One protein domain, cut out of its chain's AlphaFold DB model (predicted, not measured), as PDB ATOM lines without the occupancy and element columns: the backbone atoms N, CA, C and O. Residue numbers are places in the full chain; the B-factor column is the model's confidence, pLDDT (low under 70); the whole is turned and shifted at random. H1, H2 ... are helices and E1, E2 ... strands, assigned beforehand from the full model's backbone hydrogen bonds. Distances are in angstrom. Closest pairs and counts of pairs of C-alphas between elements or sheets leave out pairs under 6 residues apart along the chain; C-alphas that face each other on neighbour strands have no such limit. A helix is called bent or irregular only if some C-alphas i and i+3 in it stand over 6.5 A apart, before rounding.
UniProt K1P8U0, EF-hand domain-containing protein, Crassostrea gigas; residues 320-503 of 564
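What this domain is: This is residues 320 to 503 of the 564 residues of the protein "EF-hand domain-containing protein" of Crassostrea gigas (UniProt K1P8U0). Two helical lobes sit end to end along the longest axis: H1 to H4 make one, with the hairpin H3 and H4 on the side toward the other lobe, and H5 to H10 with a small two-stranded sheet make the second. Short H9 lies near the middle of the whole, where H4 meets it, while H1 and H8 lie toward opposite ends. The printed part has 184 residues, with ten named helices and two named strands in the order H1 H2 H3 H4 H5 H6 E1 H7 H8 E2 H9 H10; E1 and E2 are antiparallel, and the class is mostly helix. It is compact, with a radius of gyration of the C-alphas of 16.3 A, yet elongated, spanning 54 by 33 by 27 A.

Where its parts are: After residues 320 to 332, which hold no named element, H1 covers residues 333 to 346, 20.0 A long, beginning at C-alpha 333 (-14.755, -7.553, -22.307). H2 is residues 356 to 360, H3 is 369 to 385, 24.4 A, and H4 is 390 to 404, 21.0 A. H5 is residues 408 to 416, and H6, the longest helix, is 419 to 436, 26.0 A; H6 is irregular, with C-alphas 420 and 423 7.1 A apart. E1 is residues 443 to 445, H7 is 446 to 457, 15.9 A, and H8 is 465 to 475, 15.1 A. E2 is residues 482 to 484, H9 is 485 to 490, and H10 is 492 to 500, ending at C-alpha 500 (13.357, -36.193, -17.727).

How they stand to each other: H1 touches residues 390 to 394 of H4, about perpendicular at 76 degrees; the closest C-alphas, of Leu 339 and Met 394, are 6.3 A apart. H2 is close to but not clearly touching H3, with C-alphas 356 and 379 closest at 7.2 A. H3 and H4 form a helical hairpin and touch at a shallow tilt of 23 degrees, opposite ways, closest at C-alphas 375 and 400, 7.3 A. H4 touches H9 at a steep tilt of 44 degrees, with C-alphas 403 and 490 closest at 5.6 A. Residues 377 to 381 of H3 touch residues 422 to 426 of H6 at a steep tilt of 59 degrees, closest at C-alphas 377 and 423, 6.4 A. H5 touches H10, with C-alphas 413 and 494 closest at 5.1 A, and only just touches H8, only at their ends, with 3 pairs of C-alphas within 8 A, the closest 410 and 474 at 6.9 A. Residues 428 to 436 of H6 touch H7, opposite ways at a steep tilt of 39 degrees, with C-alphas 432 and 452 closest at 5.9 A. E1 and E2 are antiparallel neighbours, with N 444 and O 483, and N 483 and O 444, each 2.9 A apart, within hydrogen-bond range. Every O i to N i+4 pair is within hydrogen-bond range in H1, H2, H3, H4, H7, H9 and H10; the counts are 12 of 14 in H6, 6 of 7 in H8 and 2 of 5 in H5, where 5 of 6 O i to N i+3 pairs are within range.

The domain as a whole: The two C-alphas farthest apart, of Asp 349 and Ala 463, are 54.3 A apart. The printed part has no cut, and no link between named elements is long. The mean pLDDT of the printed part is 82.0; residues 324 to 330, 460 to 464, 478 to 480 and 500 to 503 are under 70.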
ATOM      1  N   ASN A 320      10.040 -11.242 -22.360       82.62
ATOM      2  CA  ASN A 320       8.917 -11.172 -21.437       82.62
ATOM      3  C   ASN A 320       7.936 -12.336 -21.746       82.62
ATOM      4  O   ASN A 320       7.400 -12.405 -22.862       82.62
ATOM      5  N   PRO A 321       7.682 -13.261 -20.796       79.81
ATOM      6  CA  PRO A 321       6.786 -14.393 -21.015       79.81
ATOM      7  C   PRO A 321       5.337 -13.935 -21.217       79.81
ATOM      8  O   PRO A 321       4.662 -14.433 -22.114       79.81
ATOM      9  N   LEU A 322       4.882 -12.936 -20.462       81.81
ATOM     10  CA  LEU A 322       3.501 -12.451 -20.466       81.81
ATOM     11  C   LEU A 322       3.192 -11.443 -21.588       81.81
ATOM     12  O   LEU A 322       2.030 -11.219 -21.918       81.81
ATOM     13  N   LYS A 323       4.215 -10.876 -22.236       76.19
ATOM     14  CA  LYS A 323       4.040  -9.912 -23.330       76.19
ATOM     15  C   LYS A 323       3.695 -10.590 -24.659       76.19
ATOM     16  O   LYS A 323       4.381 -11.515 -25.098       76.19
ATOM     17  N   GLY A 324       2.664 -10.077 -25.323       64.81
ATOM     18  CA  GLY A 324       2.222 -10.465 -26.663       64.81
ATOM     19  C   GLY A 324       0.967  -9.675 -27.036       64.81
ATOM     20  O   GLY A 324       0.102  -9.498 -26.183       64.81
ATOM     21  N   SER A 325       0.888  -9.185 -28.277       51.94
ATOM     22  CA  SER A 325      -0.053  -8.141 -28.735       51.94
ATOM     23  C   SER A 325      -1.523  -8.415 -28.399       51.94
ATOM     24  O   SER A 325      -2.261  -7.495 -28.071       51.94
ATOM     25  N   GLU A 326      -1.925  -9.686 -28.446       60.16
ATOM     26  CA  GLU A 326      -3.330 -10.098 -28.381       60.16
ATOM     27  C   GLU A 326      -3.731 -10.768 -27.057       60.16
ATOM     28  O   GLU A 326      -4.907 -11.054 -26.840       60.16
ATOM     29  N   LEU A 327      -2.798 -11.040 -26.137       63.44
ATOM     30  CA  LEU A 327      -3.069 -11.954 -25.014       63.44
ATOM     31  C   LEU A 327      -4.104 -11.425 -24.011       63.44
ATOM     32  O   LEU A 327      -4.906 -12.206 -23.503       63.44
ATOM     33  N   SER A 328      -4.149 -10.112 -23.765       64.56
ATOM     34  CA  SER A 328      -5.229  -9.490 -22.984       64.56
ATOM     35  C   SER A 328      -6.500  -9.236 -23.806       64.56
ATOM     36  O   SER A 328      -7.570  -9.040 -23.233       64.56
ATOM     37  N   HIS A 329      -6.414  -9.277 -25.140       64.69
ATOM     38  CA  HIS A 329      -7.528  -9.092 -26.079       64.69
ATOM     39  C   HIS A 329      -8.299 -10.383 -26.391       64.69
ATOM     40  O   HIS A 329      -9.454 -10.307 -26.797       64.69
ATOM     41  N   LEU A 330      -7.727 -11.553 -26.093       64.75
ATOM     42  CA  LEU A 330      -8.423 -12.845 -26.117       64.75
ATOM     43  C   LEU A 330      -9.434 -13.032 -24.963       64.75
ATOM     44  O   LEU A 330     -10.198 -13.995 -24.967       64.75
ATOM     45  N   LEU A 331      -9.453 -12.135 -23.970       70.56
ATOM     46  CA  LEU A 331     -10.414 -12.168 -22.867       70.56
ATOM     47  C   LEU A 331     -11.717 -11.427 -23.227       70.56
ATOM     48  O   LEU A 331     -11.641 -10.287 -23.692       70.56
ATOM     49  N   PRO A 332     -12.904 -11.998 -22.921       77.62
ATOM     50  CA  PRO A 332     -14.181 -11.290 -23.002       77.62
ATOM     51  C   PRO A 332     -14.157  -9.958 -22.245       77.62
ATOM     52  O   PRO A 332     -13.593  -9.872 -21.152       77.62
ATOM     53  N   GLU A 333     -14.800  -8.934 -22.809       79.12
ATOM     54  CA  GLU A 333     -14.755  -7.553 -22.307       79.12
ATOM     55  C   GLU A 333     -15.207  -7.437 -20.839       79.12
ATOM     56  O   GLU A 333     -14.529  -6.801 -20.034       79.12
ATOM     57  N   GLU A 334     -16.253  -8.175 -20.453       80.50
ATOM     58  CA  GLU A 334     -16.729  -8.289 -19.066       80.50
ATOM     59  C   GLU A 334     -15.617  -8.747 -18.103       80.50
ATOM     60  O   GLU A 334     -15.346  -8.090 -17.096       80.50
ATOM     61  N   LYS A 335     -14.897  -9.824 -18.455       82.00
ATOM     62  CA  LYS A 335     -13.784 -10.362 -17.652       82.00
ATOM     63  C   LYS A 335     -12.591  -9.407 -17.619       82.00
ATOM     64  O   LYS A 335     -11.890  -9.345 -16.609       82.00
ATOM     65  N   ARG A 336     -12.347  -8.646 -18.694       83.31
ATOM     66  CA  ARG A 336     -11.313  -7.596 -18.700       83.31
ATOM     67  C   ARG A 336     -11.657  -6.482 -17.722       83.31
ATOM     68  O   ARG A 336     -10.778  -6.034 -16.992       83.31
ATOM     69  N   ASP A 337     -12.908  -6.045 -17.678       84.44
ATOM     70  CA  ASP A 337     -13.332  -4.964 -16.788       84.44
ATOM     71  C   ASP A 337     -13.423  -5.398 -15.321       84.44
ATOM     72  O   ASP A 337     -13.116  -4.603 -14.430       84.44
ATOM     73  N   GLU A 338     -13.751  -6.662 -15.045       87.19
ATOM     74  CA  GLU A 338     -13.554  -7.268 -13.724       87.19
ATOM     75  C   GLU A 338     -12.076  -7.250 -13.306       87.19
ATOM     76  O   GLU A 338     -11.757  -6.767 -12.219       87.19
ATOM     77  N   LEU A 339     -11.165  -7.703 -14.177       85.06
ATOM     78  CA  LEU A 339      -9.728  -7.750 -13.881       85.06
ATOM     79  C   LEU A 339      -9.083  -6.358 -13.768       85.06
ATOM     80  O   LEU A 339      -8.192  -6.165 -12.947       85.06
ATOM     81  N   LYS A 340      -9.558  -5.350 -14.511       86.94
ATOM     82  CA  LYS A 340      -9.159  -3.946 -14.296       86.94
ATOM     83  C   LYS A 340      -9.614  -3.438 -12.924       86.94
ATOM     84  O   LYS A 340      -8.859  -2.741 -12.250       86.94
ATOM     85  N   LYS A 341     -10.830  -3.794 -12.487       87.25
ATOM     86  CA  LYS A 341     -11.349  -3.425 -11.158       87.25
ATOM     87  C   LYS A 341     -10.621  -4.150 -10.028       87.25
ATOM     88  O   LYS A 341     -10.511  -3.576  -8.949       87.25
ATOM     89  N   THR A 342     -10.144  -5.384 -10.222       86.75
ATOM     90  CA  THR A 342      -9.286  -6.042  -9.221       86.75
ATOM     91  C   THR A 342      -7.882  -5.448  -9.221       86.75
ATOM     92  O   THR A 342      -7.397  -5.138  -8.140       86.75
ATOM     93  N   PHE A 343      -7.287  -5.158 -10.386       88.00
ATOM     94  CA  PHE A 343      -6.015  -4.429 -10.483       88.00
ATOM     95  C   PHE A 343      -6.050  -3.121  -9.673       88.00
ATOM     96  O   PHE A 343      -5.250  -2.943  -8.764       88.00
ATOM     97  N   GLN A 344      -7.047  -2.261  -9.913       87.69
ATOM     98  CA  GLN A 344      -7.216  -0.979  -9.207       87.69
ATOM     99  C   GLN A 344      -7.461  -1.104  -7.692       87.69
ATOM    100  O   GLN A 344      -7.318  -0.122  -6.972       87.69
ATOM    101  N   LYS A 345      -7.872  -2.278  -7.196       87.94
ATOM    102  CA  LYS A 345      -8.014  -2.547  -5.752       87.94
ATOM    103  C   LYS A 345      -6.720  -3.052  -5.112       87.94
ATOM    104  O   LYS A 345      -6.605  -3.007  -3.890       87.94
ATOM    105  N   LEU A 346      -5.809  -3.594  -5.917       86.06
ATOM    106  CA  LEU A 346      -4.541  -4.189  -5.491       86.06
ATOM    107  C   LEU A 346      -3.384  -3.195  -5.597       86.06
ATOM    108  O   LEU A 346      -2.469  -3.257  -4.782       86.06
ATOM    109  N   ASP A 347      -3.467  -2.284  -6.566       86.75
ATOM    110  CA  ASP A 347      -2.611  -1.113  -6.753       86.75
ATOM    111  C   ASP A 347      -2.923  -0.075  -5.657       86.75
ATOM    112  O   ASP A 347      -3.633   0.913  -5.849       86.75
ATOM    113  N   THR A 348      -2.470  -0.386  -4.441       81.69
ATOM    114  CA  THR A 348      -2.709   0.383  -3.208       81.69
ATOM    115  C   THR A 348      -2.056   1.761  -3.209       81.69
ATOM    116  O   THR A 348      -2.504   2.666  -2.505       81.69
ATOM    117  N   ASP A 349      -0.979   1.887  -3.969       83.94
ATOM    118  CA  ASP A 349      -0.112   3.044  -4.122       83.94
ATOM    119  C   ASP A 349      -0.462   3.878  -5.369       83.94
ATOM    120  O   ASP A 349      -0.012   5.022  -5.479       83.94
ATOM    121  N   ALA A 350      -1.332   3.355  -6.243       81.50
ATOM    122  CA  ALA A 350      -1.764   3.960  -7.503       81.50
ATOM    123  C   ALA A 350      -0.593   4.319  -8.439       81.50
ATOM    124  O   ALA A 350      -0.668   5.300  -9.189       81.50
ATOM    125  N   ASP A 351       0.493   3.539  -8.393       83.75
ATOM    126  CA  ASP A 351       1.675   3.733  -9.240       83.75
ATOM    127  C   ASP A 351       1.520   3.063 -10.622       83.75
ATOM    128  O   ASP A 351       2.286   3.348 -11.548       83.75
ATOM    129  N   GLY A 352       0.473   2.245 -10.797       81.69
ATOM    130  CA  GLY A 352       0.189   1.504 -12.021       81.69
ATOM    131  C   GLY A 352       0.961   0.189 -12.134       81.69
ATOM    132  O   GLY A 352       1.033  -0.380 -13.235       81.69
ATOM    133  N   HIS A 353       1.559  -0.295 -11.044       85.94
ATOM    134  CA  HIS A 353       2.369  -1.504 -10.984       85.94
ATOM    135  C   HIS A 353       1.923  -2.411  -9.829       85.94
ATOM    136  O   HIS A 353       1.442  -1.957  -8.798       85.94
ATOM    137  N   LEU A 354       2.072  -3.729  -9.995       85.50
ATOM    138  CA  LEU A 354       1.789  -4.680  -8.915       85.50
ATOM    139  C   LEU A 354       3.043  -5.433  -8.493       85.50
ATOM    140  O   LEU A 354       3.652  -6.153  -9.283       85.50
ATOM    141  N   MET A 355       3.372  -5.325  -7.208       86.31
ATOM    142  CA  MET A 355       4.327  -6.181  -6.522       86.31
ATOM    143  C   MET A 355       3.772  -7.602  -6.371       86.31
ATOM    144  O   MET A 355       2.579  -7.813  -6.140       86.31
ATOM    145  N   TYR A 356       4.661  -8.601  -6.365       86.19
ATOM    146  CA  TYR A 356       4.271 -10.006  -6.184       86.19
ATOM    147  C   TYR A 356       3.427 -10.258  -4.921       86.19
ATOM    148  O   TYR A 356       2.538 -11.102  -4.938       86.19
ATOM    149  N   GLN A 357       3.652  -9.510  -3.834       85.88
ATOM    150  CA  GLN A 357       2.862  -9.637  -2.601       85.88
ATOM    151  C   GLN A 357       1.386  -9.241  -2.791       85.88
ATOM    152  O   GLN A 357       0.509  -9.920  -2.257       85.88
ATOM    153  N   GLN A 358       1.097  -8.206  -3.591       84.75
ATOM    154  CA  GLN A 358      -0.275  -7.818  -3.942       84.75
ATOM    155  C   GLN A 358      -0.928  -8.919  -4.798       84.75
ATOM    156  O   GLN A 358      -2.040  -9.357  -4.501       84.75
ATOM    157  N   ILE A 359      -0.206  -9.452  -5.792       85.62
ATOM    158  CA  ILE A 359      -0.691 -10.528  -6.679       85.62
ATOM    159  C   ILE A 359      -0.933 -11.833  -5.907       85.62
ATOM    160  O   ILE A 359      -1.941 -12.498  -6.136       85.62
ATOM    161  N   LYS A 360      -0.060 -12.181  -4.951       86.25
ATOM    162  CA  LYS A 360      -0.186 -13.388  -4.119       86.25
ATOM    163  C   LYS A 360      -1.521 -13.446  -3.368       86.25
ATOM    164  O   LYS A 360      -2.061 -14.533  -3.202       86.25
ATOM    165  N   SER A 361      -2.095 -12.300  -2.989       83.56
ATOM    166  CA  SER A 361      -3.426 -12.238  -2.357       83.56
ATOM    167  C   SER A 361      -4.582 -12.716  -3.254       83.56
ATOM    168  O   SER A 361      -5.661 -13.006  -2.747       83.56
ATOM    169  N   GLN A 362      -4.373 -12.771  -4.576       83.69
ATOM    170  CA  GLN A 362      -5.358 -13.212  -5.569       83.69
ATOM    171  C   GLN A 362      -5.128 -14.647  -6.058       83.69
ATOM    172  O   GLN A 362      -5.907 -15.139  -6.875       83.69
ATOM    173  N   LEU A 363      -4.053 -15.311  -5.619       83.06
ATOM    174  CA  LEU A 363      -3.790 -16.685  -6.031       83.06
ATOM    175  C   LEU A 363      -4.800 -17.635  -5.355       83.06
ATOM    176  O   LEU A 363      -5.041 -17.506  -4.153       83.06
ATOM    177  N   PRO A 364      -5.401 -18.583  -6.099       82.81
ATOM    178  CA  PRO A 364      -6.353 -19.529  -5.533       82.81
ATOM    179  C   PRO A 364      -5.718 -20.383  -4.417       82.81
ATOM    180  O   PRO A 364      -4.662 -20.980  -4.642       82.81
ATOM    181  N   PRO A 365      -6.350 -20.507  -3.232       77.62
ATOM    182  CA  PRO A 365      -5.775 -21.227  -2.089       77.62
ATOM    183  C   PRO A 365      -5.627 -22.741  -2.313       77.62
ATOM    184  O   PRO A 365      -4.882 -23.393  -1.590       77.62
ATOM    185  N   GLN A 366      -6.318 -23.303  -3.309       80.44
ATOM    186  CA  GLN A 366      -6.222 -24.709  -3.709       80.44
ATOM    187  C   GLN A 366      -4.994 -25.048  -4.582       80.44
ATOM    188  O   GLN A 366      -4.838 -26.205  -4.968       80.44
ATOM    189  N   MET A 367      -4.144 -24.076  -4.933       82.88
ATOM    190  CA  MET A 367      -2.941 -24.327  -5.740       82.88
ATOM    191  C   MET A 367      -1.802 -24.950  -4.923       82.88
ATOM    192  O   MET A 367      -1.628 -24.666  -3.738       82.88
ATOM    193  N   SER A 368      -0.972 -25.768  -5.574       86.81
ATOM    194  CA  SER A 368       0.212 -26.341  -4.929       86.81
ATOM    195  C   SER A 368       1.333 -25.306  -4.773       86.81
ATOM    196  O   SER A 368       1.500 -24.399  -5.592       86.81
ATOM    197  N   VAL A 369       2.184 -25.485  -3.756       87.75
ATOM    198  CA  VAL A 369       3.364 -24.625  -3.515       87.75
ATOM    199  C   VAL A 369       4.306 -24.589  -4.732       87.75
ATOM    200  O   VAL A 369       4.978 -23.589  -4.978       87.75
ATOM    201  N   GLN A 370       4.349 -25.662  -5.527       87.75
ATOM    202  CA  GLN A 370       5.159 -25.735  -6.745       87.75
ATOM    203  C   GLN A 370       4.544 -24.931  -7.898       87.75
ATOM    204  O   GLN A 370       5.282 -24.260  -8.619       87.75
ATOM    205  N   GLN A 371       3.214 -24.931  -8.037       89.81
ATOM    206  CA  GLN A 371       2.516 -24.054  -8.980       89.81
ATOM    207  C   GLN A 371       2.664 -22.576  -8.575       89.81
ATOM    208  O   GLN A 371       2.952 -21.740  -9.432       89.81
ATOM    209  N   GLU A 372       2.568 -22.248  -7.277       90.50
ATOM    210  CA  GLU A 372       2.838 -20.891  -6.770       90.50
ATOM    211  C   GLU A 372       4.272 -20.446  -7.117       90.50
ATOM    212  O   GLU A 372       4.472 -19.362  -7.670       90.50
ATOM    213  N   ARG A 373       5.275 -21.302  -6.862       89.81
ATOM    214  CA  ARG A 373       6.682 -21.030  -7.210       89.81
ATOM    215  C   ARG A 373       6.907 -20.874  -8.715       89.81
ATOM    216  O   ARG A 373       7.708 -20.027  -9.106       89.81
ATOM    217  N   PHE A 374       6.216 -21.645  -9.555       91.25
ATOM    218  CA  PHE A 374       6.262 -21.476 -11.011       91.25
ATOM    219  C   PHE A 374       5.714 -20.102 -11.426       91.25
ATOM    220  O   PHE A 374       6.406 -19.351 -12.113       91.25
ATOM    221  N   LEU A 375       4.523 -19.723 -10.942       90.75
ATOM    222  CA  LEU A 375       3.937 -18.403 -11.208       90.75
ATOM    223  C   LEU A 375       4.822 -17.263 -10.682       90.75
ATOM    224  O   LEU A 375       4.958 -16.236 -11.347       90.75
ATOM    225  N   LYS A 376       5.485 -17.458  -9.532       91.06
ATOM    226  CA  LYS A 376       6.495 -16.523  -9.023       91.06
ATOM    227  C   LYS A 376       7.655 -16.358 -10.002       91.06
ATOM    228  O   LYS A 376       8.002 -15.227 -10.314       91.06
ATOM    229  N   GLN A 377       8.223 -17.438 -10.546       89.56
ATOM    230  CA  GLN A 377       9.302 -17.304 -11.531       89.56
ATOM    231  C   GLN A 377       8.843 -16.609 -12.819       89.56
ATOM    232  O   GLN A 377       9.579 -15.778 -13.346       89.56
ATOM    233  N   VAL A 378       7.622 -16.870 -13.297       89.38
ATOM    234  CA  VAL A 378       7.052 -16.138 -14.445       89.38
ATOM    235  C   VAL A 378       6.904 -14.641 -14.128       89.38
ATOM    236  O   VAL A 378       7.236 -13.805 -14.975       89.38
ATOM    237  N   TYR A 379       6.484 -14.282 -12.909       90.50
ATOM    238  CA  TYR A 379       6.469 -12.894 -12.435       90.50
ATOM    239  C   TYR A 379       7.880 -12.292 -12.362       90.50
ATOM    240  O   TYR A 379       8.097 -11.192 -12.866       90.50
ATOM    241  N   ASP A 380       8.848 -12.999 -11.775       89.88
ATOM    242  CA  ASP A 380      10.224 -12.525 -11.588       89.88
ATOM    243  C   ASP A 380      10.907 -12.282 -12.952       89.88
ATOM    244  O   ASP A 380      11.553 -11.254 -13.152       89.88
ATOM    245  N   ILE A 381      10.691 -13.160 -13.943       87.88
ATOM    246  CA  ILE A 381      11.159 -12.950 -15.327       87.88
ATOM    247  C   ILE A 381      10.470 -11.723 -15.945       87.88
ATOM    248  O   ILE A 381      11.153 -10.846 -16.477       87.88
ATOM    249  N   THR A 382       9.138 -11.626 -15.844       86.81
ATOM    250  CA  THR A 382       8.356 -10.503 -16.398       86.81
ATOM    251  C   THR A 382       8.837  -9.167 -15.831       86.81
ATOM    252  O   THR A 382       9.275  -8.303 -16.590       86.81
ATOM    253  N   SER A 383       8.842  -9.041 -14.503       86.25
ATOM    254  CA  SER A 383       9.241  -7.840 -13.758       86.25
ATOM    255  C   SER A 383      10.723  -7.472 -13.934       86.25
ATOM    256  O   SER A 383      11.084  -6.299 -13.856       86.25
ATOM    257  N   SER A 384      11.595  -8.441 -14.249       84.56
ATOM    258  CA  SER A 384      12.989  -8.163 -14.631       84.56
ATOM    259  C   SER A 384      13.139  -7.522 -16.019       84.56
ATOM    260  O   SER A 384      14.155  -6.872 -16.287       84.56
ATOM    261  N   SER A 385      12.154  -7.721 -16.903       78.06
ATOM    262  CA  SER A 385      12.181  -7.294 -18.311       78.06
ATOM    263  C   SER A 385      11.409  -5.993 -18.566       78.06
ATOM    264  O   SER A 385      11.834  -5.170 -19.379       78.06
ATOM    265  N   THR A 386      10.290  -5.788 -17.866       79.50
ATOM    266  CA  THR A 386       9.409  -4.614 -17.950       79.50
ATOM    267  C   THR A 386       8.753  -4.351 -16.594       79.50
ATOM    268  O   THR A 386       8.825  -5.179 -15.692       79.50
ATOM    269  N   PHE A 387       8.058  -3.220 -16.450       82.62
ATOM    270  CA  PHE A 387       7.099  -3.065 -15.354       82.62
ATOM    271  C   PHE A 387       5.992  -4.132 -15.446       82.62
ATOM    272  O   PHE A 387       5.728  -4.665 -16.528       82.62
ATOM    273  N   PHE A 388       5.358  -4.442 -14.313       85.50
ATOM    274  CA  PHE A 388       4.234  -5.374 -14.234       85.50
ATOM    275  C   PHE A 388       2.934  -4.572 -14.103       85.50
ATOM    276  O   PHE A 388       2.550  -4.185 -13.000       85.50
ATOM    277  N   GLY A 389       2.312  -4.244 -15.238       86.56
ATOM    278  CA  GLY A 389       1.119  -3.405 -15.310       86.56
ATOM    279  C   GLY A 389      -0.172  -4.203 -15.497       86.56
ATOM    280  O   GLY A 389      -0.258  -5.398 -15.207       86.56
ATOM    281  N   VAL A 390      -1.206  -3.520 -15.994       86.12
ATOM    282  CA  VAL A 390      -2.561  -4.079 -16.148       86.12
ATOM    283  C   VAL A 390      -2.598  -5.242 -17.148       86.12
ATOM    284  O   VAL A 390      -3.294  -6.228 -16.910       86.12
ATOM    285  N   ASP A 391      -1.845  -5.164 -18.250       85.06
ATOM    286  CA  ASP A 391      -1.791  -6.234 -19.255       85.06
ATOM    287  C   ASP A 391      -1.019  -7.464 -18.752       85.06
ATOM    288  O   ASP A 391      -1.494  -8.594 -18.912       85.06
ATOM    289  N   GLU A 392       0.107  -7.268 -18.057       88.19
ATOM    290  CA  GLU A 392       0.822  -8.348 -17.364       88.19
ATOM    291  C   GLU A 392      -0.058  -8.998 -16.278       88.19
ATOM    292  O   GLU A 392      -0.076 -10.220 -16.141       88.19
ATOM    293  N   PHE A 393      -0.868  -8.220 -15.555       88.44
ATOM    294  CA  PHE A 393      -1.806  -8.759 -14.567       88.44
ATOM    295  C   PHE A 393      -2.964  -9.552 -15.191       88.44
ATOM    296  O   PHE A 393      -3.301 -10.630 -14.693       88.44
ATOM    297  N   MET A 394      -3.572  -9.071 -16.283       87.31
ATOM    298  CA  MET A 394      -4.643  -9.799 -16.982       87.31
ATOM    299  C   MET A 394      -4.136 -11.128 -17.563       87.31
ATOM    300  O   MET A 394      -4.797 -12.165 -17.439       87.31
ATOM    301  N   THR A 395      -2.942 -11.119 -18.159       87.62
ATOM    302  CA  THR A 395      -2.313 -12.325 -18.719       87.62
ATOM    303  C   THR A 395      -1.861 -13.294 -17.626       87.62
ATOM    304  O   THR A 395      -2.170 -14.481 -17.726       87.62
ATOM    305  N   MET A 396      -1.261 -12.807 -16.531       88.31
ATOM    306  CA  MET A 396      -0.948 -13.629 -15.355       88.31
ATOM    307  C   MET A 396      -2.207 -14.240 -14.732       88.31
ATOM    308  O   MET A 396      -2.229 -15.429 -14.451       88.31
ATOM    309  N   SER A 397      -3.291 -13.474 -14.582       87.38
ATOM    310  CA  SER A 397      -4.568 -13.984 -14.054       87.38
ATOM    311  C   SER A 397      -5.156 -15.101 -14.925       87.38
ATOM    312  O   SER A 397      -5.800 -16.019 -14.418       87.38
ATOM    313  N   THR A 398      -4.922 -15.037 -16.237       87.31
ATOM    314  CA  THR A 398      -5.341 -16.071 -17.195       87.31
ATOM    315  C   THR A 398      -4.439 -17.302 -17.113       87.31
ATOM    316  O   THR A 398      -4.946 -18.422 -17.107       87.31
ATOM    317  N   LEU A 399      -3.122 -17.107 -16.966       88.56
ATOM    318  CA  LEU A 399      -2.157 -18.180 -16.717       88.56
ATOM    319  C   LEU A 399      -2.461 -18.914 -15.404       88.56
ATOM    320  O   LEU A 399      -2.507 -20.137 -15.404       88.56
ATOM    321  N   THR A 400      -2.738 -18.193 -14.314       88.88
ATOM    322  CA  THR A 400      -3.110 -18.771 -13.013       88.88
ATOM    323  C   THR A 400      -4.333 -19.679 -13.132       88.88
ATOM    324  O   THR A 400      -4.302 -20.800 -12.634       88.88
ATOM    325  N   LYS A 401      -5.382 -19.238 -13.846       87.50
ATOM    326  CA  LYS A 401      -6.571 -20.066 -14.116       87.50
ATOM    327  C   LYS A 401      -6.223 -21.300 -14.949       87.50
ATOM    328  O   LYS A 401      -6.495 -22.408 -14.511       87.50
ATOM    329  N   LYS A 402      -5.526 -21.136 -16.082       86.69
ATOM    330  CA  LYS A 402      -5.109 -22.273 -16.924       86.69
ATOM    331  C   LYS A 402      -4.221 -23.272 -16.164       86.69
ATOM    332  O   LYS A 402      -4.395 -24.457 -16.387       86.69
ATOM    333  N   VAL A 403      -3.336 -22.827 -15.258       87.25
ATOM    334  CA  VAL A 403      -2.508 -23.695 -14.386       87.25
ATOM    335  C   VAL A 403      -3.348 -24.427 -13.328       87.25
ATOM    336  O   VAL A 403      -3.061 -25.584 -13.027       87.25
ATOM    337  N   GLN A 404      -4.376 -23.778 -12.775       86.44
ATOM    338  CA  GLN A 404      -5.327 -24.401 -11.849       86.44
ATOM    339  C   GLN A 404      -6.191 -25.468 -12.549       86.44
ATOM    340  O   GLN A 404      -6.463 -26.512 -11.961       86.44
ATOM    341  N   ASP A 405      -6.591 -25.212 -13.795       85.56
ATOM    342  CA  ASP A 405      -7.481 -26.072 -14.588       85.56
ATOM    343  C   ASP A 405      -6.733 -27.218 -15.320       85.56
ATOM    344  O   ASP A 405      -7.334 -27.950 -16.110       85.56
ATOM    345  N   LEU A 406      -5.422 -27.398 -15.082       83.62
ATOM    346  CA  LEU A 406      -4.625 -28.463 -15.703       83.62
ATOM    347  C   LEU A 406      -5.069 -29.863 -15.253       83.62
ATOM    348  O   LEU A 406      -5.236 -30.144 -14.066       83.62
ATOM    349  N   LYS A 407      -5.159 -30.779 -16.223       76.88
ATOM    350  CA  LYS A 407      -5.391 -32.213 -15.990       76.88
ATOM    351  C   LYS A 407      -4.176 -32.863 -15.307       76.88
ATOM    352  O   LYS A 407      -3.061 -32.342 -15.378       76.88
ATOM    353  N   SER A 408      -4.394 -34.016 -14.669       72.69
ATOM    354  CA  SER A 408      -3.447 -34.664 -13.743       72.69
ATOM    355  C   SER A 408      -2.011 -34.776 -14.258       72.69
ATOM    356  O   SER A 408      -1.122 -34.281 -13.581       72.69
ATOM    357  N   GLU A 409      -1.746 -35.318 -15.454       76.94
ATOM    358  CA  GLU A 409      -0.354 -35.464 -15.935       76.94
ATOM    359  C   GLU A 409       0.401 -34.125 -16.054       76.94
ATOM    360  O   GLU A 409       1.593 -34.047 -15.741       76.94
ATOM    361  N   SER A 410      -0.294 -33.056 -16.458       81.00
ATOM    362  CA  SER A 410       0.266 -31.702 -16.489       81.00
ATOM    363  C   SER A 410       0.438 -31.130 -15.081       81.00
ATOM    364  O   SER A 410       1.469 -30.520 -14.803       81.00
ATOM    365  N   ALA A 411      -0.516 -31.352 -14.171       81.12
ATOM    366  CA  ALA A 411      -0.443 -30.883 -12.785       81.12
ATOM    367  C   ALA A 411       0.653 -31.602 -11.963       81.12
ATOM    368  O   ALA A 411       1.419 -30.952 -11.248       81.12
ATOM    369  N   ASP A 412       0.803 -32.915 -12.132       82.50
ATOM    370  CA  ASP A 412       1.814 -33.750 -11.470       82.50
ATOM    371  C   ASP A 412       3.240 -33.407 -11.934       82.50
ATOM    372  O   ASP A 412       4.215 -33.590 -11.198       82.50
ATOM    373  N   SER A 413       3.390 -32.859 -13.147       82.88
ATOM    374  CA  SER A 413       4.694 -32.450 -13.686       82.88
ATOM    375  C   SER A 413       5.376 -31.350 -12.856       82.88
ATOM    376  O   SER A 413       6.607 -31.342 -12.751       82.88
ATOM    377  N   PHE A 414       4.599 -30.498 -12.171       84.19
ATOM    378  CA  PHE A 414       5.108 -29.491 -11.229       84.19
ATOM    379  C   PHE A 414       5.862 -30.133 -10.051       84.19
ATOM    380  O   PHE A 414       6.788 -29.522  -9.511       84.19
ATOM    381  N   GLY A 415       5.525 -31.388  -9.722       80.06
ATOM    382  CA  GLY A 415       6.191 -32.236  -8.733       80.06
ATOM    383  C   GLY A 415       7.696 -32.387  -8.949       80.06
ATOM    384  O   GLY A 415       8.456 -32.430  -7.983       80.06
ATOM    385  N   ASN A 416       8.121 -32.431 -10.215       80.88
ATOM    386  CA  ASN A 416       9.468 -32.833 -10.632       80.88
ATOM    387  C   ASN A 416      10.318 -31.668 -11.179       80.88
ATOM    388  O   ASN A 416      11.336 -31.897 -11.832       80.88
ATOM    389  N   LEU A 417       9.898 -30.420 -10.946       83.50
ATOM    390  CA  LEU A 417      10.593 -29.230 -11.439       83.50
ATOM    391  C   LEU A 417      11.898 -28.948 -10.681       83.50
ATOM    392  O   LEU A 417      11.897 -28.738  -9.467       83.50
ATOM    393  N   ASP A 418      12.998 -28.812 -11.423       84.19
ATOM    394  CA  ASP A 418      14.221 -28.187 -10.914       84.19
ATOM    395  C   ASP A 418      14.106 -26.656 -10.995       84.19
ATOM    396  O   ASP A 418      14.397 -26.030 -12.019       84.19
ATOM    397  N   PHE A 419      13.688 -26.044  -9.887       85.38
ATOM    398  CA  PHE A 419      13.539 -24.593  -9.766       85.38
ATOM    399  C   PHE A 419      14.850 -23.808  -9.955       85.38
ATOM    400  O   PHE A 419      14.771 -22.614 -10.245       85.38
ATOM    401  N   ALA A 420      16.029 -24.437  -9.835       85.38
ATOM    402  CA  ALA A 420      17.305 -23.763 -10.081       85.38
ATOM    403  C   ALA A 420      17.560 -23.521 -11.579       85.38
ATOM    404  O   ALA A 420      18.201 -22.536 -11.938       85.38
ATOM    405  N   LEU A 421      17.034 -24.392 -12.449       86.44
ATOM    406  CA  LEU A 421      17.158 -24.285 -13.909       86.44
ATOM    407  C   LEU A 421      15.894 -23.731 -14.582       86.44
ATOM    408  O   LEU A 421      15.960 -23.259 -15.717       86.44
ATOM    409  N   LEU A 422      14.747 -23.780 -13.898       87.31
ATOM    410  CA  LEU A 422      13.435 -23.399 -14.430       87.31
ATOM    411  C   LEU A 422      13.393 -21.970 -15.007       87.31
ATOM    412  O   LEU A 422      12.763 -21.775 -16.041       87.31
ATOM    413  N   HIS A 423      14.116 -21.008 -14.423       88.50
ATOM    414  CA  HIS A 423      14.204 -19.634 -14.936       88.50
ATOM    415  C   HIS A 423      14.759 -19.594 -16.372       88.50
ATOM    416  O   HIS A 423      14.116 -19.069 -17.285       88.50
ATOM    417  N   ASP A 424      15.917 -20.226 -16.586       87.75
ATOM    418  CA  ASP A 424      16.575 -20.313 -17.894       87.75
ATOM    419  C   ASP A 424      15.763 -21.167 -18.881       87.75
ATOM    420  O   ASP A 424      15.727 -20.874 -20.079       87.75
ATOM    421  N   GLN A 425      15.071 -22.207 -18.394       87.31
ATOM    422  CA  GLN A 425      14.175 -23.002 -19.237       87.31
ATOM    423  C   GLN A 425      12.960 -22.190 -19.701       87.31
ATOM    424  O   GLN A 425      12.667 -22.205 -20.894       87.31
ATOM    425  N   ILE A 426      12.276 -21.449 -18.820       89.06
ATOM    426  CA  ILE A 426      11.137 -20.604 -19.217       89.06
ATOM    427  C   ILE A 426      11.581 -19.606 -20.294       89.06
ATOM    428  O   ILE A 426      10.911 -19.495 -21.319       89.06
ATOM    429  N   ILE A 427      12.741 -18.962 -20.118       90.00
ATOM    430  CA  ILE A 427      13.341 -18.078 -21.128       90.00
ATOM    431  C   ILE A 427      13.553 -18.824 -22.459       90.00
ATOM    432  O   ILE A 427      13.023 -18.384 -23.479       90.00
ATOM    433  N   LYS A 428      14.222 -19.992 -22.453       89.62
ATOM    434  CA  LYS A 428      14.460 -20.806 -23.665       89.62
ATOM    435  C   LYS A 428      13.159 -21.161 -24.397       89.62
ATOM    436  O   LYS A 428      13.075 -20.998 -25.612       89.62
ATOM    437  N   TYR A 429      12.153 -21.671 -23.684       88.81
ATOM    438  CA  TYR A 429      10.880 -22.080 -24.289       88.81
ATOM    439  C   TYR A 429      10.107 -20.872 -24.848       88.81
ATOM    440  O   TYR A 429       9.509 -20.966 -25.920       88.81
ATOM    441  N   VAL A 430      10.159 -19.722 -24.171       89.25
ATOM    442  CA  VAL A 430       9.519 -18.476 -24.619       89.25
ATOM    443  C   VAL A 430      10.207 -17.870 -25.849       89.25
ATOM    444  O   VAL A 430       9.505 -17.365 -26.729       89.25
ATOM    445  N   ASP A 431      11.537 -17.938 -25.942       89.25
ATOM    446  CA  ASP A 431      12.287 -17.530 -27.140       89.25
ATOM    447  C   ASP A 431      11.960 -18.431 -28.340       89.25
ATOM    448  O   ASP A 431      11.685 -17.936 -29.436       89.25
ATOM    449  N   LEU A 432      11.908 -19.754 -28.131       88.19
ATOM    450  CA  LEU A 432      11.510 -20.706 -29.173       88.19
ATOM    451  C   LEU A 432      10.086 -20.427 -29.677       88.19
ATOM    452  O   LEU A 432       9.890 -20.327 -30.887       88.19
ATOM    453  N   PHE A 433       9.117 -20.203 -28.782       88.25
ATOM    454  CA  PHE A 433       7.756 -19.812 -29.173       88.25
ATOM    455  C   PHE A 433       7.748 -18.543 -30.044       88.25
ATOM    456  O   PHE A 433       7.129 -18.523 -31.107       88.25
ATOM    457  N   GLN A 434       8.470 -17.491 -29.634       88.12
ATOM    458  CA  GLN A 434       8.539 -16.224 -30.378       88.12
ATOM    459  C   GLN A 434       9.213 -16.367 -31.749       88.12
ATOM    460  O   GLN A 434       8.824 -15.684 -32.694       88.12
ATOM    461  N   SER A 435      10.189 -17.269 -31.889       87.38
ATOM    462  CA  SER A 435      10.847 -17.532 -33.177       87.38
ATOM    463  C   SER A 435       9.915 -18.144 -34.235       87.38
ATOM    464  O   SER A 435      10.135 -17.960 -35.441       87.38
ATOM    465  N   VAL A 436       8.857 -18.834 -33.791       86.19
ATOM    466  CA  VAL A 436       7.893 -19.522 -34.660       86.19
ATOM    467  C   VAL A 436       6.596 -18.715 -34.830       86.19
ATOM    468  O   VAL A 436       6.083 -18.641 -35.947       86.19
ATOM    469  N   ASP A 437       6.129 -17.979 -33.809       85.62
ATOM    470  CA  ASP A 437       5.048 -16.978 -33.931       85.62
ATOM    471  C   ASP A 437       5.529 -15.678 -34.617       85.62
ATOM    472  O   ASP A 437       5.441 -14.571 -34.085       85.62
ATOM    473  N   ARG A 438       6.027 -15.799 -35.853       80.06
ATOM    474  CA  ARG A 438       6.563 -14.678 -36.654       80.06
ATOM    475  C   ARG A 438       5.539 -13.564 -36.897       80.06
ATOM    476  O   ARG A 438       5.913 -12.416 -37.131       80.06
ATOM    477  N   ILE A 439       4.250 -13.903 -36.856       79.31
ATOM    478  CA  ILE A 439       3.124 -12.981 -37.056       79.31
ATOM    479  C   ILE A 439       2.775 -12.238 -35.747       79.31
ATOM    480  O   ILE A 439       2.036 -11.260 -35.788       79.31
ATOM    481  N   HIS A 440       3.360 -12.628 -34.603       79.00
ATOM    482  CA  HIS A 440       3.083 -12.076 -33.269       79.00
ATOM    483  C   HIS A 440       1.595 -12.171 -32.890       79.00
ATOM    484  O   HIS A 440       1.028 -11.284 -32.244       79.00
ATOM    485  N   SER A 441       0.968 -13.263 -33.327       77.44
ATOM    486  CA  SER A 441      -0.453 -13.559 -33.159       77.44
ATOM    487  C   SER A 441      -0.805 -14.064 -31.755       77.44
ATOM    488  O   SER A 441      -1.981 -14.153 -31.400       77.44
ATOM    489  N   GLY A 442       0.202 -14.437 -30.959       78.88
ATOM    490  CA  GLY A 442       0.036 -15.061 -29.651       78.88
ATOM    491  C   GLY A 442      -0.444 -16.514 -29.713       78.88
ATOM    492  O   GLY A 442      -0.724 -17.082 -28.654       78.88
ATOM    493  N   LYS A 443      -0.548 -17.117 -30.909       85.31
ATOM    494  CA  LYS A 443      -1.001 -18.498 -31.136       85.31
ATOM    495  C   LYS A 443      -0.127 -19.209 -32.178       85.31
ATOM    496  O   LYS A 443       0.188 -18.638 -33.214       85.31
ATOM    497  N   ILE A 444       0.196 -20.480 -31.952       85.88
ATOM    498  CA  ILE A 444       0.938 -21.333 -32.903       85.88
ATOM    499  C   ILE A 444       0.084 -22.518 -33.369       85.88
ATOM    500  O   ILE A 444      -0.831 -22.934 -32.659       85.88
ATOM    501  N   SER A 445       0.353 -23.054 -34.565       87.31
ATOM    502  CA  SER A 445      -0.257 -24.308 -35.041       87.31
ATOM    503  C   SER A 445       0.368 -25.529 -34.354       87.31
ATOM    504  O   SER A 445       1.425 -25.426 -33.728       87.31
ATOM    505  N   LEU A 446      -0.253 -26.705 -34.503       85.25
ATOM    506  CA  LEU A 446       0.321 -27.960 -34.000       85.25
ATOM    507  C   LEU A 446       1.662 -28.307 -34.672       85.25
ATOM    508  O   LEU A 446       2.585 -28.721 -33.982       85.25
ATOM    509  N   GLU A 447       1.807 -28.061 -35.977       84.44
ATOM    510  CA  GLU A 447       3.078 -28.222 -36.710       84.44
ATOM    511  C   GLU A 447       4.186 -27.340 -36.105       84.44
ATOM    512  O   GLU A 447       5.292 -27.799 -35.824       84.44
ATOM    513  N   SER A 448       3.861 -26.077 -35.816       86.25
ATOM    514  CA  SER A 448       4.760 -25.136 -35.145       86.25
ATOM    515  C   SER A 448       5.092 -25.545 -33.705       86.25
ATOM    516  O   SER A 448       6.228 -25.366 -33.270       86.25
ATOM    517  N   LEU A 449       4.140 -26.120 -32.959       86.12
ATOM    518  CA  LEU A 449       4.418 -26.704 -31.643       86.12
ATOM    519  C   LEU A 449       5.387 -27.890 -31.767       86.12
ATOM    520  O   LEU A 449       6.300 -28.010 -30.953       86.12
ATOM    521  N   GLN A 450       5.213 -28.745 -32.778       85.31
ATOM    522  CA  GLN A 450       6.070 -29.907 -33.016       85.31
ATOM    523  C   GLN A 450       7.512 -29.479 -33.316       85.31
ATOM    524  O   GLN A 450       8.443 -30.053 -32.748       85.31
ATOM    525  N   GLU A 451       7.702 -28.430 -34.124       85.44
ATOM    526  CA  GLU A 451       9.013 -27.813 -34.385       85.44
ATOM    527  C   GLU A 451       9.645 -27.269 -33.088       85.44
ATOM    528  O   GLU A 451      10.777 -27.629 -32.751       85.44
ATOM    529  N   VAL A 452       8.894 -26.473 -32.311       86.38
ATOM    530  CA  VAL A 452       9.349 -25.909 -31.024       86.38
ATOM    531  C   VAL A 452       9.748 -27.003 -30.034       86.38
ATOM    532  O   VAL A 452      10.815 -26.916 -29.424       86.38
ATOM    533  N   LEU A 453       8.919 -28.035 -29.858       85.38
ATOM    534  CA  LEU A 453       9.179 -29.101 -28.893       85.38
ATOM    535  C   LEU A 453      10.313 -30.023 -29.348       85.38
ATOM    536  O   LEU A 453      11.144 -30.384 -28.516       85.38
ATOM    537  N   SER A 454      10.434 -30.316 -30.645       85.00
ATOM    538  CA  SER A 454      11.567 -31.094 -31.168       85.00
ATOM    539  C   SER A 454      12.898 -30.358 -30.954       85.00
ATOM    540  O   SER A 454      13.872 -30.947 -30.480       85.00
ATOM    541  N   ALA A 455      12.927 -29.041 -31.188       85.06
ATOM    542  CA  ALA A 455      14.089 -28.194 -30.910       85.06
ATOM    543  C   ALA A 455      14.374 -28.010 -29.400       85.06
ATOM    544  O   ALA A 455      15.529 -27.865 -28.988       85.06
ATOM    545  N   ALA A 456      13.343 -28.010 -28.549       83.25
ATOM    546  CA  ALA A 456      13.499 -27.847 -27.102       83.25
ATOM    547  C   ALA A 456      14.011 -29.121 -26.405       83.25
ATOM    548  O   ALA A 456      14.889 -29.032 -25.529       83.25
ATOM    549  N   LEU A 457      13.460 -30.275 -26.802       81.00
ATOM    550  CA  LEU A 457      13.730 -31.602 -26.244       81.00
ATOM    551  C   LEU A 457      14.943 -32.295 -26.877       81.00
ATOM    552  O   LEU A 457      15.497 -33.189 -26.245       81.00
ATOM    553  N   GLU A 458      15.382 -31.852 -28.062       78.75
ATOM    554  CA  GLU A 458      16.446 -32.484 -28.867       78.75
ATOM    555  C   GLU A 458      16.061 -33.903 -29.350       78.75
ATOM    556  O   GLU A 458      16.915 -34.750 -29.610       78.75
ATOM    557  N   THR A 459      14.754 -34.148 -29.496       73.75
ATOM    558  CA  THR A 459      14.143 -35.405 -29.954       73.75
ATOM    559  C   THR A 459      13.294 -35.152 -31.192       73.75
ATOM    560  O   THR A 459      12.515 -34.203 -31.203       73.75
ATOM    561  N   ASP A 460      13.381 -36.014 -32.203       69.75
ATOM    562  CA  ASP A 460      12.546 -35.893 -33.400       69.75
ATOM    563  C   ASP A 460      11.117 -36.406 -33.137       69.75
ATOM    564  O   ASP A 460      10.814 -37.590 -33.292       69.75
ATOM    565  N   LEU A 461      10.224 -35.497 -32.729       69.69
ATOM    566  CA  LEU A 461       8.811 -35.809 -32.493       69.69
ATOM    567  C   LEU A 461       8.022 -36.046 -33.791       69.69
ATOM    568  O   LEU A 461       6.830 -36.333 -33.707       69.69
ATOM    569  N   SER A 462       8.637 -35.913 -34.976       63.69
ATOM    570  CA  SER A 462       8.003 -36.280 -36.252       63.69
ATOM    571  C   SER A 462       8.119 -37.772 -36.577       63.69
ATOM    572  O   SER A 462       7.372 -38.270 -37.414       63.69
ATOM    573  N   ALA A 463       9.010 -38.500 -35.890       61.53
ATOM    574  CA  ALA A 463       9.132 -39.954 -35.999       61.53
ATOM    575  C   ALA A 463       8.280 -40.716 -34.959       61.53
ATOM    576  O   ALA A 463       7.845 -41.838 -35.217       61.53
ATOM    577  N   ASP A 464       8.028 -40.108 -33.794       67.69
ATOM    578  CA  ASP A 464       7.350 -40.733 -32.651       67.69
ATOM    579  C   ASP A 464       5.871 -40.301 -32.525       67.69
ATOM    580  O   ASP A 464       5.464 -39.693 -31.527       67.69
ATOM    581  N   ASP A 465       5.026 -40.679 -33.494       71.94
ATOM    582  CA  ASP A 465       3.575 -40.388 -33.492       71.94
ATOM    583  C   ASP A 465       2.886 -40.728 -32.153       71.94
ATOM    584  O   ASP A 465       1.979 -40.034 -31.698       71.94
ATOM    585  N   THR A 466       3.324 -41.795 -31.476       76.56
ATOM    586  CA  THR A 466       2.739 -42.222 -30.190       76.56
ATOM    587  C   THR A 466       3.084 -41.308 -29.012       76.56
ATOM    588  O   THR A 466       2.295 -41.219 -28.071       76.56
ATOM    589  N   ASN A 467       4.232 -40.623 -29.047       78.06
ATOM    590  CA  ASN A 467       4.592 -39.617 -28.049       78.06
ATOM    591  C   ASN A 467       3.921 -38.284 -28.392       78.06
ATOM    592  O   ASN A 467       3.372 -37.632 -27.507       78.06
ATOM    593  N   TRP A 468       3.881 -37.929 -29.679       82.44
ATOM    594  CA  TRP A 468       3.197 -36.734 -30.163       82.44
ATOM    595  C   TRP A 468       1.697 -36.734 -29.833       82.44
ATOM    596  O   TRP A 468       1.199 -35.776 -29.242       82.44
ATOM    597  N   ASN A 469       0.990 -37.838 -30.092       80.81
ATOM    598  CA  ASN A 469      -0.439 -37.950 -29.788       80.81
ATOM    599  C   ASN A 469      -0.745 -37.831 -28.282       80.81
ATOM    600  O   ASN A 469      -1.719 -37.180 -27.916       80.81
ATOM    601  N   LYS A 470       0.116 -38.364 -27.399       81.44
ATOM    602  CA  LYS A 470      -0.020 -38.184 -25.938       81.44
ATOM    603  C   LYS A 470       0.184 -36.735 -25.507       81.44
ATOM    604  O   LYS A 470      -0.525 -36.255 -24.624       81.44
ATOM    605  N   ILE A 471       1.132 -36.029 -26.131       83.06
ATOM    606  CA  ILE A 471       1.342 -34.596 -25.889       83.06
ATOM    607  C   ILE A 471       0.090 -33.815 -26.303       83.06
ATOM    608  O   ILE A 471      -0.365 -32.974 -25.536       83.06
ATOM    609  N   LEU A 472      -0.502 -34.120 -27.463       82.62
ATOM    610  CA  LEU A 472      -1.733 -33.469 -27.924       82.62
ATOM    611  C   LEU A 472      -2.935 -33.746 -27.007       82.62
ATOM    612  O   LEU A 472      -3.653 -32.810 -26.667       82.62
ATOM    613  N   GLU A 473      -3.123 -34.989 -26.557       80.94
ATOM    614  CA  GLU A 473      -4.178 -35.369 -25.602       80.94
ATOM    615  C   GLU A 473      -4.013 -34.672 -24.236       80.94
ATOM    616  O   GLU A 473      -4.996 -34.291 -23.597       80.94
ATOM    617  N   THR A 474      -2.763 -34.458 -23.810       80.50
ATOM    618  CA  THR A 474      -2.440 -33.806 -22.532       80.50
ATOM    619  C   THR A 474      -2.563 -32.281 -22.595       80.50
ATOM    620  O   THR A 474      -3.057 -31.674 -21.646       80.50
ATOM    621  N   VAL A 475      -2.122 -31.664 -23.698       80.25
ATOM    622  CA  VAL A 475      -2.154 -30.203 -23.905       80.25
ATOM    623  C   VAL A 475      -3.557 -29.701 -24.264       80.25
ATOM    624  O   VAL A 475      -3.857 -28.546 -23.970       80.25
ATOM    625  N   ASP A 476      -4.397 -30.558 -24.857       77.06
ATOM    626  CA  ASP A 476      -5.806 -30.306 -25.208       77.06
ATOM    627  C   ASP A 476      -6.009 -28.968 -25.954       77.06
ATOM    628  O   ASP A 476      -6.511 -27.994 -25.385       77.06
ATOM    629  N   PRO A 477      -5.524 -28.861 -27.209       74.38
ATOM    630  CA  PRO A 477      -5.492 -27.597 -27.936       74.38
ATOM    631  C   PRO A 477      -6.899 -27.039 -28.202       74.38
ATOM    632  O   PRO A 477      -7.762 -27.744 -28.723       74.38
ATOM    633  N   ASP A 478      -7.071 -25.740 -27.925       68.06
ATOM    634  CA  ASP A 478      -8.283 -24.942 -28.171       68.06
ATOM    635  C   ASP A 478      -8.922 -25.210 -29.558       68.06
ATOM    636  O   ASP A 478      -8.237 -25.495 -30.553       68.06
ATOM    637  N   GLU A 479     -10.249 -25.025 -29.642       56.50
ATOM    638  CA  GLU A 479     -11.051 -25.189 -30.864       56.50
ATOM    639  C   GLU A 479     -10.405 -24.493 -32.081       56.50
ATOM    640  O   GLU A 479     -10.385 -23.266 -32.206       56.50
ATOM    641  N   GLY A 480      -9.865 -25.301 -33.002       60.72
ATOM    642  CA  GLY A 480      -9.131 -24.826 -34.180       60.72
ATOM    643  C   GLY A 480      -7.663 -25.259 -34.274       60.72
ATOM    644  O   GLY A 480      -6.963 -24.740 -35.146       60.72
ATOM    645  N   ALA A 481      -7.198 -26.191 -33.430       76.94
ATOM    646  CA  ALA A 481      -5.860 -26.800 -33.507       76.94
ATOM    647  C   ALA A 481      -4.715 -25.766 -33.428       76.94
ATOM    648  O   ALA A 481      -3.707 -25.837 -34.144       76.94
ATOM    649  N   LYS A 482      -4.893 -24.773 -32.552       83.25
ATOM    650  CA  LYS A 482      -3.911 -23.725 -32.263       83.25
ATOM    651  C   LYS A 482      -3.742 -23.579 -30.762       83.25
ATOM    652  O   LYS A 482      -4.725 -23.570 -30.037       83.25
ATOM    653  N   ILE A 483      -2.505 -23.395 -30.324       85.25
ATOM    654  CA  ILE A 483      -2.148 -23.264 -28.909       85.25
ATOM    655  C   ILE A 483      -1.739 -21.821 -28.649       85.25
ATOM    656  O   ILE A 483      -0.893 -21.270 -29.362       85.25
ATOM    657  N   SER A 484      -2.343 -21.191 -27.645       87.06
ATOM    658  CA  SER A 484      -1.973 -19.843 -27.216       87.06
ATOM    659  C   SER A 484      -0.657 -19.834 -26.433       87.06
ATOM    660  O   SER A 484      -0.276 -20.818 -25.798       87.06
ATOM    661  N   LYS A 485       0.027 -18.682 -26.403       86.62
ATOM    662  CA  LYS A 485       1.244 -18.504 -25.591       86.62
ATOM    663  C   LYS A 485       0.997 -18.813 -24.106       86.62
ATOM    664  O   LYS A 485       1.894 -19.315 -23.441       86.62
ATOM    665  N   ILE A 486      -0.212 -18.555 -23.594       88.00
ATOM    666  CA  ILE A 486      -0.582 -18.812 -22.192       88.00
ATOM    667  C   ILE A 486      -0.704 -20.320 -21.916       88.00
ATOM    668  O   ILE A 486      -0.184 -20.792 -20.908       88.00
ATOM    669  N   GLU A 487      -1.323 -21.090 -22.812       87.50
ATOM    670  CA  GLU A 487      -1.392 -22.557 -22.691       87.50
ATOM    671  C   GLU A 487      -0.027 -23.211 -22.840       87.50
ATOM    672  O   GLU A 487       0.310 -24.114 -22.076       87.50
ATOM    673  N   PHE A 488       0.775 -22.728 -23.789       88.94
ATOM    674  CA  PHE A 488       2.147 -23.180 -23.964       88.94
ATOM    675  C   PHE A 488       2.984 -22.930 -22.700       88.94
ATOM    676  O   PHE A 488       3.662 -23.841 -22.233       88.94
ATOM    677  N   LEU A 489       2.884 -21.732 -22.103       89.75
ATOM    678  CA  LEU A 489       3.524 -21.398 -20.826       89.75
ATOM    679  C   LEU A 489       3.071 -22.329 -19.692       89.75
ATOM    680  O   LEU A 489       3.921 -22.846 -18.971       89.75
ATOM    681  N   ALA A 490       1.762 -22.570 -19.552       89.00
ATOM    682  CA  ALA A 490       1.213 -23.457 -18.521       89.00
ATOM    683  C   ALA A 490       1.748 -24.900 -18.624       89.00
ATOM    684  O   ALA A 490       1.908 -25.564 -17.602       89.00
ATOM    685  N   HIS A 491       2.078 -25.358 -19.837       89.12
ATOM    686  CA  HIS A 491       2.602 -26.698 -20.109       89.12
ATOM    687  C   HIS A 491       4.138 -26.812 -20.120       89.12
ATOM    688  O   HIS A 491       4.651 -27.923 -20.269       89.12
ATOM    689  N   ILE A 492       4.901 -25.731 -19.894       90.19
ATOM    690  CA  ILE A 492       6.375 -25.809 -19.776       90.19
ATOM    691  C   ILE A 492       6.826 -26.868 -18.747       90.19
ATOM    692  O   ILE A 492       7.705 -27.663 -19.090       90.19
ATOM    693  N   PRO A 493       6.237 -26.966 -17.536       87.81
ATOM    694  CA  PRO A 493       6.564 -28.030 -16.583       87.81
ATOM    695  C   PRO A 493       6.375 -29.447 -17.136       87.81
ATOM    696  O   PRO A 493       7.240 -30.306 -16.946       87.81
ATOM    697  N   TYR A 494       5.307 -29.673 -17.906       87.44
ATOM    698  CA  TYR A 494       5.050 -30.952 -18.561       87.44
ATOM    699  C   TYR A 494       6.114 -31.248 -19.622       87.44
ATOM    700  O   TYR A 494       6.728 -32.317 -19.579       87.44
ATOM    701  N   PHE A 495       6.433 -30.287 -20.495       87.00
ATOM    702  CA  PHE A 495       7.487 -30.449 -21.503       87.00
ATOM    703  C   PHE A 495       8.861 -30.733 -20.872       87.00
ATOM    704  O   PHE A 495       9.600 -31.587 -21.359       87.00
ATOM    705  N   LEU A 496       9.188 -30.096 -19.744       85.44
ATOM    706  CA  LEU A 496      10.409 -30.397 -18.991       85.44
ATOM    707  C   LEU A 496      10.395 -31.816 -18.401       85.44
ATOM    708  O   LEU A 496      11.419 -32.502 -18.433       85.44
ATOM    709  N   SER A 497       9.238 -32.300 -17.934       83.25
ATOM    710  CA  SER A 497       9.094 -33.680 -17.449       83.25
ATOM    711  C   SER A 497       9.309 -34.732 -18.549       83.25
ATOM    712  O   SER A 497       9.855 -35.801 -18.271       83.25
ATOM    713  N   LEU A 498       8.974 -34.419 -19.808       79.88
ATOM    714  CA  LEU A 498       9.245 -35.293 -20.957       79.88
ATOM    715  C   LEU A 498      10.746 -35.420 -21.241       79.88
ATOM    716  O   LEU A 498      11.206 -36.513 -21.546       79.88
ATOM    717  N   LYS A 499      11.530 -34.347 -21.050       71.94
ATOM    718  CA  LYS A 499      13.003 -34.407 -21.132       71.94
ATOM    719  C   LYS A 499      13.623 -35.275 -20.025       71.94
ATOM    720  O   LYS A 499      14.729 -35.788 -20.184       71.94
ATOM    721  N   LEU A 500      12.923 -35.423 -18.897       58.41
ATOM    722  CA  LEU A 500      13.357 -36.193 -17.727       58.41
ATOM    723  C   LEU A 500      12.912 -37.663 -17.757       58.41
ATOM    724  O   LEU A 500      13.613 -38.498 -17.184       58.41
ATOM    725  N   LYS A 501      11.794 -37.997 -18.420       53.31
ATOM    726  CA  LYS A 501      11.379 -39.383 -18.694       53.31
ATOM    727  C   LYS A 501      12.292 -39.971 -19.779       53.31
ATOM    728  O   LYS A 501      12.164 -39.596 -20.942       53.31
ATOM    729  N   PRO A 502      13.201 -40.912 -19.461       41.38
ATOM    730  CA  PRO A 502      13.957 -41.591 -20.498       41.38
ATOM    731  C   PRO A 502      12.997 -42.486 -21.293       41.38
ATOM    732  O   PRO A 502      12.115 -43.117 -20.705       41.38
ATOM    733  N   GLY A 503      13.190 -42.588 -22.610       39.28
ATOM    734  CA  GLY A 503      12.464 -43.567 -23.425       39.28
ATOM    735  C   GLY A 503      12.655 -45.003 -22.896       39.28
ATOM    736  O   GLY A 503      13.640 -45.267 -22.193       39.28
TER     737      GLY A 503